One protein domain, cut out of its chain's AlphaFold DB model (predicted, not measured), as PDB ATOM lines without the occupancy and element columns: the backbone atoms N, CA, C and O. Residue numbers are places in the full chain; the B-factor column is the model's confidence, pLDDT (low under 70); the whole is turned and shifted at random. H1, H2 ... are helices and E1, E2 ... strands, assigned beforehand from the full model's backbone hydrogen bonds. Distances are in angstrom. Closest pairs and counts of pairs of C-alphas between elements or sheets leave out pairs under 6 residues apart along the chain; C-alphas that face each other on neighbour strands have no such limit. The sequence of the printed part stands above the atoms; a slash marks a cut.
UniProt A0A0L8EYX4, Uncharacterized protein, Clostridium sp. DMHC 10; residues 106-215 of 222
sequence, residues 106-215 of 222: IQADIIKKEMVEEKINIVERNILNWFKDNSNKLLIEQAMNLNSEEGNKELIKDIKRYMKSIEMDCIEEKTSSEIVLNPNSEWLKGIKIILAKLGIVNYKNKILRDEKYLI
ATOM      1  N   ILE A 106     -68.930  15.083 -35.499       95.50
ATOM      2  CA  ILE A 106     -67.997  15.260 -34.385       95.50
ATOM      3  C   ILE A 106     -67.750  16.758 -34.282       95.50
ATOM      4  O   ILE A 106     -67.169  17.361 -35.187       95.50
ATOM      5  N   GLN A 107     -68.256  17.356 -33.209       96.06
ATOM      6  CA  GLN A 107     -68.047  18.772 -32.935       96.06
ATOM      7  C   GLN A 107     -66.667  18.972 -32.322       96.06
ATOM      8  O   GLN A 107     -66.255  18.218 -31.438       96.06
ATOM      9  N   ALA A 108     -65.977  19.996 -32.805       93.00
ATOM     10  CA  ALA A 108     -64.737  20.462 -32.232       93.00
ATOM     11  C   ALA A 108     -64.980  20.958 -30.802       93.00
ATOM     12  O   ALA A 108     -65.870  21.770 -30.546       93.00
ATOM     13  N   ASP A 109     -64.174  20.458 -29.877       94.56
ATOM     14  CA  ASP A 109     -64.167  20.881 -28.485       94.56
ATOM     15  C   ASP A 109     -63.150  22.013 -28.311       94.56
ATOM     16  O   ASP A 109     -61.948  21.808 -28.492       94.56
ATOM     17  N   ILE A 110     -63.643  23.206 -27.969       91.75
ATOM     18  CA  ILE A 110     -62.818  24.411 -27.834       91.75
ATOM     19  C   ILE A 110     -61.748  24.266 -26.745       91.75
ATOM     20  O   ILE A 110     -60.628  24.721 -26.936       91.75
ATOM     21  N   ILE A 111     -62.051  23.559 -25.651       93.31
ATOM     22  CA  ILE A 111     -61.104  23.369 -24.546       93.31
ATOM     23  C   ILE A 111     -59.968  22.452 -25.009       93.31
ATOM     24  O   ILE A 111     -58.792  22.721 -24.768       93.31
ATOM     25  N   LYS A 112     -60.299  21.376 -25.735       93.75
ATOM     26  CA  LYS A 112     -59.269  20.503 -26.323       93.75
ATOM     27  C   LYS A 112     -58.431  21.235 -27.357       93.75
ATOM     28  O   LYS A 112     -57.228  20.998 -27.410       93.75
ATOM     29  N   LYS A 113     -59.050  22.110 -28.150       93.75
ATOM     30  CA  LYS A 113     -58.351  22.912 -29.150       93.75
ATOM     31  C   LYS A 113     -57.240  23.741 -28.514       93.75
ATOM     32  O   LYS A 113     -56.103  23.616 -28.950       93.75
ATOM     33  N   GLU A 114     -57.546  24.493 -27.457       93.75
ATOM     34  CA  GLU A 114     -56.558  25.310 -26.735       93.75
ATOM     35  C   GLU A 114     -55.390  24.449 -26.223       93.75
ATOM     36  O   GLU A 114     -54.224  24.738 -26.495       93.75
ATOM     37  N   MET A 115     -55.689  23.310 -25.585       93.75
ATOM     38  CA  MET A 115     -54.661  22.371 -25.110       93.75
ATOM     39  C   MET A 115     -53.798  21.786 -26.241       93.75
ATOM     40  O   MET A 115     -52.625  21.460 -26.044       93.75
ATOM     41  N   VAL A 116     -54.383  21.565 -27.419       94.06
ATOM     42  CA  VAL A 116     -53.676  21.037 -28.590       94.06
ATOM     43  C   VAL A 116     -52.820  22.119 -29.243       94.06
ATOM     44  O   VAL A 116     -51.684  21.829 -29.611       94.06
ATOM     45  N   GLU A 117     -53.300  23.357 -29.327       94.00
ATOM     46  CA  GLU A 117     -52.540  24.504 -29.844       94.00
ATOM     47  C   GLU A 117     -51.290  24.784 -28.997       94.00
ATOM     48  O   GLU A 117     -50.206  24.996 -29.544       94.00
ATOM     49  N   GLU A 118     -51.377  24.669 -27.670       94.06
ATOM     50  CA  GLU A 118     -50.198  24.746 -26.796       94.06
ATOM     51  C   GLU A 118     -49.150  23.672 -27.127       94.06
ATOM     52  O   GLU A 118     -47.949  23.956 -27.189       94.06
ATOM     53  N   LYS A 119     -49.593  22.436 -27.388       94.00
ATOM     54  CA  LYS A 119     -48.701  21.338 -27.787       94.00
ATOM     55  C   LYS A 119     -48.096  21.567 -29.167       94.00
ATOM     56  O   LYS A 119     -46.907  21.304 -29.334       94.00
ATOM     57  N   ILE A 120     -48.873  22.079 -30.123       93.00
ATOM     58  CA  ILE A 120     -48.377  22.451 -31.457       93.00
ATOM     59  C   ILE A 120     -47.248  23.475 -31.314       93.00
ATOM     60  O   ILE A 120     -46.156  23.230 -31.816       93.00
ATOM     61  N   ASN A 121     -47.436  24.527 -30.516       95.00
ATOM     62  CA  ASN A 121     -46.409  25.550 -30.279       95.00
ATOM     63  C   ASN A 121     -45.117  24.993 -29.650       95.00
ATOM     64  O   ASN A 121     -44.027  25.541 -29.840       95.00
ATOM     65  N   ILE A 122     -45.208  23.938 -28.834       94.94
ATOM     66  CA  ILE A 122     -44.028  23.239 -28.297       94.94
ATOM     67  C   ILE A 122     -43.336  22.441 -29.408       94.94
ATOM     68  O   ILE A 122     -42.118  22.536 -29.564       94.94
ATOM     69  N   VAL A 123     -44.104  21.683 -30.192       92.81
ATOM     70  CA  VAL A 123     -43.584  20.877 -31.304       92.81
ATOM     71  C   VAL A 123     -42.920  21.761 -32.360       92.81
ATOM     72  O   VAL A 123     -41.805  21.459 -32.770       92.81
ATOM     73  N   GLU A 124     -43.522  22.888 -32.735       92.88
ATOM     74  CA  GLU A 124     -42.946  23.854 -33.678       92.88
ATOM     75  C   GLU A 124     -41.593  24.394 -33.203       92.88
ATOM     76  O   GLU A 124     -40.631  24.432 -33.970       92.88
ATOM     77  N   ARG A 125     -41.469  24.747 -31.918       93.06
ATOM     78  CA  ARG A 125     -40.183  25.175 -31.346       93.06
ATOM     79  C   ARG A 125     -39.132  24.070 -31.408       93.06
ATOM     80  O   ARG A 125     -37.982  24.351 -31.742       93.06
ATOM     81  N   ASN A 126     -39.517  22.828 -31.123       92.56
ATOM     82  CA  ASN A 126     -38.612  21.682 -31.200       92.56
ATOM     83  C   ASN A 126     -38.158  21.414 -32.641       92.56
ATOM     84  O   ASN A 126     -36.971  21.188 -32.861       92.56
ATOM     85  N   ILE A 127     -39.074  21.515 -33.610       91.06
ATOM     86  CA  ILE A 127     -38.768  21.432 -35.044       91.06
ATOM     87  C   ILE A 127     -37.724  22.491 -35.409       91.06
ATOM     88  O   ILE A 127     -36.675  22.168 -35.964       91.06
ATOM     89  N   LEU A 128     -37.979  23.756 -35.064       89.31
ATOM     90  CA  LEU A 128     -37.080  24.862 -35.391       89.31
ATOM     91  C   LEU A 128     -35.693  24.689 -34.768       89.31
ATOM     92  O   LEU A 128     -34.694  24.938 -35.438       89.31
ATOM     93  N   ASN A 129     -35.616  24.258 -33.508       90.25
ATOM     94  CA  ASN A 129     -34.338  23.990 -32.849       90.25
ATOM     95  C   ASN A 129     -33.593  22.841 -33.531       90.25
ATOM     96  O   ASN A 129     -32.417  22.985 -33.848       90.25
ATOM     97  N   TRP A 130     -34.290  21.751 -33.866       92.12
ATOM     98  CA  TRP A 130     -33.685  20.652 -34.610       92.12
ATOM     99  C   TRP A 130     -33.093  21.135 -35.936       92.12
ATOM    100  O   TRP A 130     -31.945  20.821 -36.242       92.12
ATOM    101  N   PHE A 131     -33.827  21.945 -36.705       88.00
ATOM    102  CA  PHE A 131     -33.320  22.479 -37.969       88.00
ATOM    103  C   PHE A 131     -32.141  23.438 -37.780       88.00
ATOM    104  O   PHE A 131     -31.230  23.406 -38.600       88.00
ATOM    105  N   LYS A 132     -32.104  24.239 -36.709       86.12
ATOM    106  CA  LYS A 132     -30.937  25.083 -36.395       86.12
ATOM    107  C   LYS A 132     -29.679  24.258 -36.145       86.12
ATOM    108  O   LYS A 132     -28.612  24.616 -36.630       86.12
ATOM    109  N   ASP A 133     -29.826  23.156 -35.419       88.56
ATOM    110  CA  ASP A 133     -28.695  22.329 -34.999       88.56
ATOM    111  C   ASP A 133     -28.249  21.346 -36.093       88.56
ATOM    112  O   ASP A 133     -27.099  20.908 -36.107       88.56
ATOM    113  N   ASN A 134     -29.150  20.981 -37.014       87.00
ATOM    114  CA  ASN A 134     -28.923  19.890 -37.964       87.00
ATOM    115  C   ASN A 134     -28.944  20.315 -39.438       87.00
ATOM    116  O   ASN A 134     -28.397  19.582 -40.269       87.00
ATOM    117  N   SER A 135     -29.563  21.443 -39.803       80.69
ATOM    118  CA  SER A 135     -29.616  21.917 -41.191       80.69
ATOM    119  C   SER A 135     -28.589  23.011 -41.445       80.69
ATOM    120  O   SER A 135     -28.692  24.134 -40.960       80.69
ATOM    121  N   ASN A 136     -27.639  22.701 -42.322       70.06
ATOM    122  CA  ASN A 136     -26.609  23.644 -42.750       70.06
ATOM    123  C   ASN A 136     -27.149  24.762 -43.665       70.06
ATOM    124  O   ASN A 136     -26.408  25.690 -43.978       70.06
ATOM    125  N   LYS A 137     -28.398  24.663 -44.159       63.25
ATOM    126  CA  LYS A 137     -28.931  25.549 -45.214       63.25
ATOM    127  C   LYS A 137     -30.206  26.303 -44.855       63.25
ATOM    128  O   LYS A 137     -30.406  27.379 -45.407       63.25
ATOM    129  N   LEU A 138     -31.038  25.809 -43.933       60.44
ATOM    130  CA  LEU A 138     -32.227  26.558 -43.487       60.44
ATOM    131  C   LEU A 138     -31.861  27.891 -42.818       60.44
ATOM    132  O   LEU A 138     -32.665  28.816 -42.797       60.44
ATOM    133  N   LEU A 139     -30.626  27.998 -42.324       55.00
ATOM    134  CA  LEU A 139     -30.068  29.200 -41.715       55.00
ATOM    135  C   LEU A 139     -29.437  30.190 -42.708       55.00
ATOM    136  O   LEU A 139     -28.961  31.232 -42.273       55.00
ATOM    137  N   ILE A 140     -29.427  29.912 -44.020       50.22
ATOM    138  CA  ILE A 140     -28.742  30.762 -45.006       50.22
ATOM    139  C   ILE A 140     -29.724  31.221 -46.088       50.22
ATOM    140  O   ILE A 140     -29.916  30.532 -47.084       50.22
ATOM    141  N   GLU A 141     -30.337  32.384 -45.843       51.50
ATOM    142  CA  GLU A 141     -30.567  33.546 -46.736       51.50
ATOM    143  C   GLU A 141     -30.952  33.368 -48.224       51.50
ATOM    144  O   GLU A 141     -31.043  34.354 -48.955       51.50
ATOM    145  N   GLN A 142     -31.232  32.169 -48.726       56.94
ATOM    146  CA  GLN A 142     -31.774  31.994 -50.067       56.94
ATOM    147  C   GLN A 142     -33.289  32.096 -49.981       56.94
ATOM    148  O   GLN A 142     -33.963  31.148 -49.578       56.94
ATOM    149  N   ALA A 143     -33.818  33.264 -50.356       59.38
ATOM    150  CA  ALA A 143     -35.239  33.430 -50.625       59.38
ATOM    151  C   ALA A 143     -35.710  32.241 -51.473       59.38
ATOM    152  O   ALA A 143     -35.174  31.996 -52.558       59.38
ATOM    153  N   MET A 144     -36.655  31.455 -50.947       65.12
ATOM    154  CA  MET A 144     -37.195  30.324 -51.689       65.12
ATOM    155  C   MET A 144     -37.766  30.857 -52.999       65.12
ATOM    156  O   MET A 144     -38.637  31.729 -52.995       65.12
ATOM    157  N   ASN A 145     -37.271  30.348 -54.124       70.31
ATOM    158  CA  ASN A 145     -37.869  30.662 -55.408       70.31
ATOM    159  C   ASN A 145     -39.192  29.899 -55.521       70.31
ATOM    160  O   ASN A 145     -39.215  28.749 -55.953       70.31
ATOM    161  N   LEU A 146     -40.287  30.550 -55.130       71.44
ATOM    162  CA  LEU A 146     -41.639  29.996 -55.226       71.44
ATOM    163  C   LEU A 146     -42.103  29.793 -56.681       71.44
ATOM    164  O   LEU A 146     -43.116  29.140 -56.896       71.44
ATOM    165  N   ASN A 147     -41.364  30.316 -57.667       77.19
ATOM    166  CA  ASN A 147     -41.635  30.115 -59.094       77.19
ATOM    167  C   ASN A 147     -40.879  28.912 -59.686       77.19
ATOM    168  O   ASN A 147     -40.926  28.695 -60.894       77.19
ATOM    169  N   SER A 148     -40.123  28.169 -58.874       77.44
ATOM    170  CA  SER A 148     -39.447  26.949 -59.315       77.44
ATOM    171  C   SER A 148     -40.438  25.789 -59.405       77.44
ATOM    172  O   SER A 148     -41.200  25.556 -58.469       77.44
ATOM    173  N   GLU A 149     -40.374  25.017 -60.490       77.94
ATOM    174  CA  GLU A 149     -41.100  23.743 -60.616       77.94
ATOM    175  C   GLU A 149     -40.505  22.647 -59.711       77.94
ATOM    176  O   GLU A 149     -41.175  21.671 -59.381       77.94
ATOM    177  N   GLU A 150     -39.253  22.816 -59.265       75.81
ATOM    178  CA  GLU A 150     -38.580  21.906 -58.335       75.81
ATOM    179  C   GLU A 150     -38.409  22.532 -56.945       75.81
ATOM    180  O   GLU A 150     -37.939  23.664 -56.798       75.81
ATOM    181  N   GLY A 151     -38.711  21.757 -55.900       73.56
ATOM    182  CA  GLY A 151     -38.389  22.126 -54.523       73.56
ATOM    183  C   GLY A 151     -36.881  22.084 -54.240       73.56
ATOM    184  O   GLY A 151     -36.113  21.380 -54.899       73.56
ATOM    185  N   ASN A 152     -36.433  22.814 -53.215       81.31
ATOM    186  CA  ASN A 152     -35.029  22.798 -52.801       81.31
ATOM    187  C   ASN A 152     -34.625  21.390 -52.316       81.31
ATOM    188  O   ASN A 152     -35.060  20.932 -51.259       81.31
ATOM    189  N   LYS A 153     -33.758  20.717 -53.083       83.88
ATOM    190  CA  LYS A 153     -33.342  19.322 -52.847       83.88
ATOM    191  C   LYS A 153     -32.721  19.093 -51.470       83.88
ATOM    192  O   LYS A 153     -32.919  18.027 -50.895       83.88
ATOM    193  N   GLU A 154     -32.000  20.068 -50.924       82.94
ATOM    194  CA  GLU A 154     -31.399  19.940 -49.591       82.94
ATOM    195  C   GLU A 154     -32.431  20.139 -48.478       82.94
ATOM    196  O   GLU A 154     -32.445  19.366 -47.526       82.94
ATOM    197  N   LEU A 155     -33.366  21.081 -48.640       82.50
ATOM    198  CA  LEU A 155     -34.484  21.235 -47.706       82.50
ATOM    199  C   LEU A 155     -35.347  19.968 -47.657       82.50
ATOM    200  O   LEU A 155     -35.704  19.504 -46.578       82.50
ATOM    201  N   ILE A 156     -35.629  19.364 -48.815       85.44
ATOM    202  CA  ILE A 156     -36.360  18.092 -48.896       85.44
ATOM    203  C   ILE A 156     -35.609  16.989 -48.133       85.44
ATOM    204  O   ILE A 156     -36.231  16.221 -47.400       85.44
ATOM    205  N   LYS A 157     -34.278  16.904 -48.270       87.94
ATOM    206  CA  LYS A 157     -33.462  15.939 -47.511       87.94
ATOM    207  C   LYS A 157     -33.542  16.185 -46.006       87.94
ATOM    208  O   LYS A 157     -33.692  15.223 -45.254       87.94
ATOM    209  N   ASP A 158     -33.469  17.440 -45.571       89.00
ATOM    210  CA  ASP A 158     -33.530  17.786 -44.151       89.00
ATOM    211  C   ASP A 158     -34.904  17.487 -43.543       89.00
ATOM    212  O   ASP A 158     -34.964  16.866 -42.483       89.00
ATOM    213  N   ILE A 159     -35.996  17.817 -44.246       88.75
ATOM    214  CA  ILE A 159     -37.365  17.457 -43.838       88.75
ATOM    215  C   ILE A 159     -37.499  15.936 -43.720       88.75
ATOM    216  O   ILE A 159     -37.946  15.441 -42.688       88.75
ATOM    217  N   LYS A 160     -37.048  15.171 -44.724       90.38
ATOM    218  CA  LYS A 160     -37.092  13.698 -44.670       90.38
ATOM    219  C   LYS A 160     -36.299  13.136 -43.492       90.38
ATOM    220  O   LYS A 160     -36.745  12.189 -42.849       90.38
ATOM    221  N   ARG A 161     -35.131  13.708 -43.190       92.75
ATOM    222  CA  ARG A 161     -34.303  13.291 -42.048       92.75
ATOM    223  C   ARG A 161     -34.982  13.602 -40.713       92.75
ATOM    224  O   ARG A 161     -34.971  12.745 -39.834       92.75
ATOM    225  N   TYR A 162     -35.604  14.773 -40.583       92.00
ATOM    226  CA  TYR A 162     -36.382  15.124 -39.397       92.00
ATOM    227  C   TYR A 162     -37.561  14.165 -39.200       92.00
ATOM    228  O   TYR A 162     -37.679  13.565 -38.132       92.00
ATOM    229  N   MET A 163     -38.374  13.942 -40.240       91.88
ATOM    230  CA  MET A 163     -39.538  13.049 -40.172       91.88
ATOM    231  C   MET A 163     -39.138  11.628 -39.775       91.88
ATOM    232  O   MET A 163     -39.794  11.031 -38.927       91.88
ATOM    233  N   LYS A 164     -38.008  11.126 -40.293       93.12
ATOM    234  CA  LYS A 164     -37.419   9.851 -39.857       93.12
ATOM    235  C   LYS A 164     -37.013   9.848 -38.389       93.12
ATOM    236  O   LYS A 164     -37.284   8.877 -37.696       93.12
ATOM    237  N   SER A 165     -36.392  10.922 -37.895       92.25
ATOM    238  CA  SER A 165     -35.970  10.991 -36.485       92.25
ATOM    239  C   SER A 165     -37.133  11.005 -35.492       92.25
ATOM    240  O   SER A 165     -36.930  10.672 -34.330       92.25
ATOM    241  N   ILE A 166     -38.337  11.364 -35.947       91.31
ATOM    242  CA  ILE A 166     -39.566  11.304 -35.149       91.31
ATOM    243  C   ILE A 166     -40.508  10.177 -35.598       91.31
ATOM    244  O   ILE A 166     -41.665  10.170 -35.180       91.31
ATOM    245  N   GLU A 167     -40.036   9.257 -36.449       90.88
ATOM    246  CA  GLU A 167     -40.771   8.101 -37.001       90.88
ATOM    247  C   GLU A 167     -42.120   8.466 -37.653       90.88
ATOM    248  O   GLU A 167     -43.099   7.729 -37.565       90.88
ATOM    249  N   MET A 168     -42.203   9.644 -38.274       89.94
ATOM    250  CA  MET A 168     -43.397  10.120 -38.986       89.94
ATOM    251  C   MET A 168     -43.245  10.048 -40.509       89.94
ATOM    252  O   MET A 168     -44.157  10.449 -41.229       89.94
ATOM    253  N   ASP A 169     -42.123   9.547 -41.025       89.62
ATOM    254  CA  ASP A 169     -41.857   9.466 -42.463       89.62
ATOM    255  C   ASP A 169     -42.872   8.584 -43.199       89.62
ATOM    256  O   ASP A 169     -43.407   9.010 -44.218       89.62
ATOM    257  N   CYS A 170     -43.238   7.428 -42.640       89.06
ATOM    258  CA  CYS A 170     -44.277   6.569 -43.218       89.06
ATOM    259  C   CYS A 170     -45.649   7.264 -43.302       89.06
ATOM    260  O   CYS A 170     -46.378   7.092 -44.280       89.06
ATOM    261  N   ILE A 171     -46.014   8.048 -42.280       88.69
ATOM    262  CA  ILE A 171     -47.291   8.781 -42.237       88.69
ATOM    263  C   ILE A 171     -47.288   9.907 -43.270       88.69
ATOM    264  O   ILE A 171     -48.291  10.094 -43.962       88.69
ATOM    265  N   GLU A 172     -46.174  10.629 -43.391       89.62
ATOM    266  CA  GLU A 172     -45.999  11.681 -44.392       89.62
ATOM    267  C   GLU A 172     -46.092  11.105 -45.801       89.62
ATOM    268  O   GLU A 172     -46.955  11.520 -46.567       89.62
ATOM    269  N   GLU A 173     -45.294  10.080 -46.118       88.94
ATOM    270  CA  GLU A 173     -45.297   9.442 -47.438       88.94
ATOM    271  C   GLU A 173     -46.689   8.923 -47.811       88.94
ATOM    272  O   GLU A 173     -47.170   9.168 -48.923       88.94
ATOM    273  N   LYS A 174     -47.381   8.272 -46.864       88.94
ATOM    274  CA  LYS A 174     -48.750   7.802 -47.086       88.94
ATOM    275  C   LYS A 174     -49.713   8.963 -47.325       88.94
ATOM    276  O   LYS A 174     -50.517   8.897 -48.248       88.94
ATOM    277  N   THR A 175     -49.632  10.025 -46.528       90.94
ATOM    278  CA  THR A 175     -50.529  11.182 -46.640       90.94
ATOM    279  C   THR A 175     -50.302  11.953 -47.933       90.94
ATOM    280  O   THR A 175     -51.273  12.239 -48.631       90.94
ATOM    281  N   SER A 176     -49.049  12.238 -48.298       89.38
ATOM    282  CA  SER A 176     -48.726  12.919 -49.554       89.38
ATOM    283  C   SER A 176     -49.196  12.105 -50.761       89.38
ATOM    284  O   SER A 176     -49.785  12.665 -51.684       89.38
ATOM    285  N   SER A 177     -48.989  10.782 -50.742       88.00
ATOM    286  CA  SER A 177     -49.448   9.887 -51.808       88.00
ATOM    287  C   SER A 177     -50.975   9.874 -51.929       88.00
ATOM    288  O   SER A 177     -51.501  10.038 -53.027       88.00
ATOM    289  N   GLU A 178     -51.695   9.751 -50.812       89.44
ATOM    290  CA  GLU A 178     -53.162   9.715 -50.799       89.44
ATOM    291  C   GLU A 178     -53.793  11.045 -51.227       89.44
ATOM    292  O   GLU A 178     -54.774  11.035 -51.960       89.44
ATOM    293  N   ILE A 179     -53.223  12.193 -50.841       89.06
ATOM    294  CA  ILE A 179     -53.728  13.512 -51.269       89.06
ATOM    295  C   ILE A 179     -53.711  13.655 -52.795       89.06
ATOM    296  O   ILE A 179     -54.630  14.249 -53.356       89.06
ATOM    297  N   VAL A 180     -52.681  13.119 -53.455       85.88
ATOM    298  CA  VAL A 180     -52.528  13.209 -54.912       85.88
ATOM    299  C   VAL A 180     -53.345  12.135 -55.627       85.88
ATOM    300  O   VAL A 180     -54.045  12.447 -56.587       85.88
ATOM    301  N   LEU A 181     -53.276  10.883 -55.164       83.12
ATOM    302  CA  LEU A 181     -53.884   9.742 -55.857       83.12
ATOM    303  C   LEU A 181     -55.385   9.594 -55.581       83.12
ATOM    304  O   LEU A 181     -56.140   9.268 -56.490       83.12
ATOM    305  N   ASN A 182     -55.824   9.792 -54.335       83.81
ATOM    306  CA  ASN A 182     -57.216   9.612 -53.925       83.81
ATOM    307  C   ASN A 182     -57.581  10.569 -52.769       83.81
ATOM    308  O   ASN A 182     -57.661  10.157 -51.607       83.81
ATOM    309  N   PRO A 183     -57.871  11.852 -53.058       85.50
ATOM    310  CA  PRO A 183     -58.163  12.859 -52.031       85.50
ATOM    311  C   PRO A 183     -59.428  12.568 -51.199       85.50
ATOM    312  O   PRO A 183     -59.672  13.221 -50.178       85.50
ATOM    313  N   ASN A 184     -60.235  11.589 -51.615       86.31
ATOM    314  CA  ASN A 184     -61.439  11.140 -50.919       86.31
ATOM    315  C   ASN A 184     -61.239   9.823 -50.151       86.31
ATOM    316  O   ASN A 184     -62.223   9.231 -49.706       86.31
ATOM    317  N   SER A 185     -59.997   9.367 -49.971       90.25
ATOM    318  CA  SER A 185     -59.714   8.087 -49.328       90.25
ATOM    319  C   SER A 185     -60.116   8.026 -47.853       90.25
ATOM    320  O   SER A 185     -60.170   9.028 -47.126       90.25
ATOM    321  N   GLU A 186     -60.346   6.801 -47.372       92.75
ATOM    322  CA  GLU A 186     -60.617   6.542 -45.955       92.75
ATOM    323  C   GLU A 186     -59.440   6.955 -45.050       92.75
ATOM    324  O   GLU A 186     -59.667   7.330 -43.901       92.75
ATOM    325  N   TRP A 187     -58.203   6.982 -45.568       92.38
ATOM    326  CA  TRP A 187     -57.033   7.510 -44.852       92.38
ATOM    327  C   TRP A 187     -57.225   8.983 -44.470       92.38
ATOM    328  O   TRP A 187     -57.154   9.349 -43.294       92.38
ATOM    329  N   LEU A 188     -57.552   9.835 -45.449       92.38
ATOM    330  CA  LEU A 188     -57.766  11.266 -45.213       92.38
ATOM    331  C   LEU A 188     -59.033  11.525 -44.393       92.38
ATOM    332  O   LEU A 188     -59.081  12.469 -43.599       92.38
ATOM    333  N   LYS A 189     -60.053  10.673 -44.537       93.44
ATOM    334  CA  LYS A 189     -61.220  10.676 -43.649       93.44
ATOM    335  C   LYS A 189     -60.813  10.396 -42.194       93.44
ATOM    336  O   LYS A 189     -61.232  11.136 -41.303       93.44
ATOM    337  N   GLY A 190     -59.969   9.390 -41.962       93.75
ATOM    338  CA  GLY A 190     -59.410   9.052 -40.651       93.75
ATOM    339  C   GLY A 190     -58.663  10.223 -40.014       93.75
ATOM    340  O   GLY A 190     -58.969  10.600 -38.881       93.75
ATOM    341  N   ILE A 191     -57.781  10.889 -40.773       92.31
ATOM    342  CA  ILE A 191     -57.078  12.104 -40.322       92.31
ATOM    343  C   ILE A 191     -58.075  13.195 -39.907       92.31
ATOM    344  O   ILE A 191     -57.967  13.738 -38.808       92.31
ATOM    345  N   LYS A 192     -59.092  13.491 -40.728       92.88
ATOM    346  CA  LYS A 192     -60.114  14.506 -40.401       92.88
ATOM    347  C   LYS A 192     -60.885  14.166 -39.120       92.88
ATOM    348  O   LYS A 192     -61.161  15.059 -38.323       92.88
ATOM    349  N   ILE A 193     -61.202  12.889 -38.894       94.50
ATOM    350  CA  ILE A 193     -61.840  12.424 -37.653       94.50
ATOM    351  C   ILE A 193     -60.921  12.645 -36.448       94.50
ATOM    352  O   ILE A 193     -61.395  13.096 -35.405       94.50
ATOM    353  N   ILE A 194     -59.621  12.360 -36.570       93.12
ATOM    354  CA  ILE A 194     -58.645  12.604 -35.497       93.12
ATOM    355  C   ILE A 194     -58.564  14.099 -35.183       93.12
ATOM    356  O   ILE A 194     -58.705  14.476 -34.021       93.12
ATOM    357  N   LEU A 195     -58.421  14.957 -36.198       93.00
ATOM    358  CA  LEU A 195     -58.391  16.414 -36.017       93.00
ATOM    359  C   LEU A 195     -59.664  16.924 -35.325       93.00
ATOM    360  O   LEU A 195     -59.588  17.791 -34.456       93.00
ATOM    361  N   ALA A 196     -60.825  16.347 -35.646       94.50
ATOM    362  CA  ALA A 196     -62.072  16.684 -34.972       94.50
ATOM    363  C   ALA A 196     -62.132  16.211 -33.520       94.50
ATOM    364  O   ALA A 196     -62.541  16.968 -32.641       94.50
ATOM    365  N   LYS A 197     -61.649  14.999 -33.228       92.75
ATOM    366  CA  LYS A 197     -61.531  14.488 -31.851       92.75
ATOM    367  C   LYS A 197     -60.552  15.305 -30.996       92.75
ATOM    368  O   LYS A 197     -60.752  15.402 -29.784       92.75
ATOM    369  N   LEU A 198     -59.529  15.892 -31.624       92.94
ATOM    370  CA  LEU A 198     -58.589  16.838 -31.013       92.94
ATOM    371  C   LEU A 198     -59.176  18.248 -30.826       92.94
ATOM    372  O   LEU A 198     -58.543  19.081 -30.191       92.94
ATOM    373  N   GLY A 199     -60.373  18.519 -31.350       94.44
ATOM    374  CA  GLY A 199     -61.025  19.824 -31.242       94.44
ATOM    375  C   GLY A 199     -60.583  20.851 -32.286       94.44
ATOM    376  O   GLY A 199     -60.975  22.008 -32.202       94.44
ATOM    377  N   ILE A 200     -59.796  20.463 -33.291       93.38
ATOM    378  CA  ILE A 200     -59.228  21.411 -34.262       93.38
ATOM    379  C   ILE A 200     -60.279  21.838 -35.298       93.38
ATOM    380  O   ILE A 200     -60.386  23.020 -35.625       93.38
ATOM    381  N   VAL A 201     -61.067  20.891 -35.816       94.00
ATOM    382  CA  VAL A 201     -62.078  21.132 -36.864       94.00
ATOM    383  C   VAL A 201     -63.355  20.341 -36.606       94.00
ATOM    384  O   VAL A 201     -63.315  19.267 -36.024       94.00
ATOM    385  N   ASN A 202     -64.503  20.819 -37.078       95.50
ATOM    386  CA  ASN A 202     -65.710  19.992 -37.086       95.50
ATOM    387  C   ASN A 202     -65.595  18.902 -38.157       95.50
ATOM    388  O   ASN A 202     -65.121  19.157 -39.265       95.50
ATOM    389  N   TYR A 203     -66.109  17.710 -37.868       95.88
ATOM    390  CA  TYR A 203     -66.290  16.657 -38.863       95.88
ATOM    391  C   TYR A 203     -67.778  16.392 -39.070       95.88
ATOM    392  O   TYR A 203     -68.497  16.096 -38.118       95.88
ATOM    393  N   LYS A 204     -68.240  16.477 -40.319       96.12
ATOM    394  CA  LYS A 204     -69.595  16.099 -40.738       96.12
ATOM    395  C   LYS A 204     -69.506  15.333 -42.050       96.12
ATOM    396  O   LYS A 204     -69.388  15.942 -43.111       96.12
ATOM    397  N   ASN A 205     -69.517  14.009 -41.970       94.69
ATOM    398  CA  ASN A 205     -69.464  13.123 -43.134       94.69
ATOM    399  C   ASN A 205     -69.896  11.700 -42.722       94.69
ATOM    400  O   ASN A 205     -70.311  11.476 -41.587       94.69
ATOM    401  N   LYS A 206     -69.799  10.740 -43.641       94.44
ATOM    402  CA  LYS A 206     -70.054   9.312 -43.437       94.44
ATOM    403  C   LYS A 206     -69.175   8.700 -42.336       94.44
ATOM    404  O   LYS A 206     -68.100   9.226 -42.017       94.44
ATOM    405  N   ILE A 207     -69.617   7.562 -41.802       94.94
ATOM    406  CA  ILE A 207     -68.831   6.724 -40.886       94.94
ATOM    407  C   ILE A 207     -67.520   6.295 -41.576       94.94
ATOM    408  O   ILE A 207     -67.448   6.161 -42.804       94.94
ATOM    409  N   LEU A 208     -66.461   6.142 -40.781       94.69
ATOM    410  CA  LEU A 208     -65.194   5.567 -41.231       94.69
ATOM    411  C   LEU A 208     -65.358   4.057 -41.411       94.69
ATOM    412  O   LEU A 208     -65.843   3.382 -40.506       94.69
ATOM    413  N   ARG A 209     -64.957   3.537 -42.568       93.62
ATOM    414  CA  ARG A 209     -65.202   2.137 -42.937       93.62
ATOM    415  C   ARG A 209     -64.268   1.150 -42.260       93.62
ATOM    416  O   ARG A 209     -64.647   0.006 -42.053       93.62
ATOM    417  N   ASP A 210     -63.071   1.598 -41.907       89.38
ATOM    418  CA  ASP A 210     -62.051   0.760 -41.291       89.38
ATOM    419  C   ASP A 210     -61.298   1.555 -40.219       89.38
ATOM    420  O   ASP A 210     -60.732   2.621 -40.481       89.38
ATOM    421  N   GLU A 211     -61.294   1.036 -38.994       86.19
ATOM    422  CA  GLU A 211     -60.629   1.672 -37.859       86.19
ATOM    423  C   GLU A 211     -59.108   1.686 -37.998       86.19
ATOM    424  O   GLU A 211     -58.457   2.503 -37.342       86.19
ATOM    425  N   LYS A 212     -58.521   0.881 -38.897       85.31
ATOM    426  CA  LYS A 212     -57.077   0.933 -39.158       85.31
ATOM    427  C   LYS A 212     -56.605   2.320 -39.595       85.31
ATOM    428  O   LYS A 212     -55.463   2.695 -39.358       85.31
ATOM    429  N   TYR A 213     -57.495   3.124 -40.179       83.94
ATOM    430  CA  TYR A 213     -57.203   4.503 -40.576       83.94
ATOM    431  C   TYR A 213     -57.227   5.501 -39.401       83.94
ATOM    432  O   TYR A 213     -56.945   6.683 -39.590       83.94
ATOM    433  N   LEU A 214     -57.523   5.044 -38.177       82.12
ATOM    434  CA  LEU A 214     -57.366   5.807 -36.931       82.12
ATOM    435  C   LEU A 214     -56.034   5.513 -36.209       82.12
ATOM    436  O   LEU A 214     -55.765   6.130 -35.176       82.12
ATOM    437  N   ILE A 215     -55.189   4.607 -36.730       62.28
ATOM    438  CA  ILE A 215     -53.988   4.060 -36.052       62.28
ATOM    439  C   ILE A 215     -52.825   5.062 -35.898       62.28
ATOM    440  O   ILE A 215     -51.808   4.743 -35.297       62.28
TER     441      ILE A 215
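This is residues 106 to 215 of the 222 residues of an uncharacterized protein of Clostridium sp. DMHC 10 (UniProt A0A0L8EYX4). A long straight helix, H1, makes one side of a loose, open frame, and three shorter helices, H2, H3 and H4, zigzag one after another along the other side, from the last residues of H1 back toward its first ones. Strand E1 and the short helix H5 lie at the H4 end, with H5 packed on H4, while residues 145 to 151 of the long link between H1 and H2 stick out at the other end. The printed part has 110 residues with five named helices and one named strand, in the order H1, H2, H3, H4, E1, H5, and its class is mostly helix. It is loose, with a radius of gyration of the C-alphas of 16.9 A, and it spans 46 by 34 by 27 A.

H1, residues 110 to 134, and H2, residues 153 to 165, only just touch, with 3 pairs of C-alphas within 8 A. H1 does so with residues 130 to 134 alone, and the closest C-alphas, those of Phe 131 and Asp 158, are 7.8 A apart. The two helices run opposite ways at a steep tilt of 61 degrees. H2 and H3, residues 169 to 181, touch only at the corner by their link, and only just, with 3 pairs within 8 A; the closest C-alphas, those of Met 163 and Asp 169, are 4.8 A apart. H3 touches H4, residues 186 to 197, with residues 175 to 179 alone, at a steep tilt of 64 degrees, opposite ways; the closest C-alphas, those of Thr 175 and Leu 188, are 7.4 A apart. H1 and H4 are near each other, while H1 and H3 are apart. E1, residues 203 to 206, pairs with no named strand; its closest C-alpha to H4 is that of Tyr 203, 5.7 A from that of Ala 196. H5, residues 211 to 215, touches H4, the closest C-alphas being those of Gly 190 and Tyr 213 at 5.1 A. In H1, H2, H3 and H4 every O i to N i+4 pair is within hydrogen-bond range; in H5 it is 0 of 1, with 2 of 2 O i to N i+3 pairs within range.

H1 begins at C-alpha 110 (-62.818, 24.411, -27.834) and runs 35.7 A to C-alpha 134 (-28.923, 19.890, -37.964). H2 is 18.5 A long, H3 18.0 A and H4 16.2 A; E1 measures 9.4 A. H5, 7.3 A long, ends at C-alpha 215 (-53.988, 4.060, -36.052).

The two C-alphas farthest apart, those of Glu 141 and Ile 207, are 47.1 A apart. The printed part has no cut. The link from H1 to H2, 18 residues, is long; the other four links are tight. The mean pLDDT of the printed part is 86.9, and residues 137 to 144 and residue 215 are under 70.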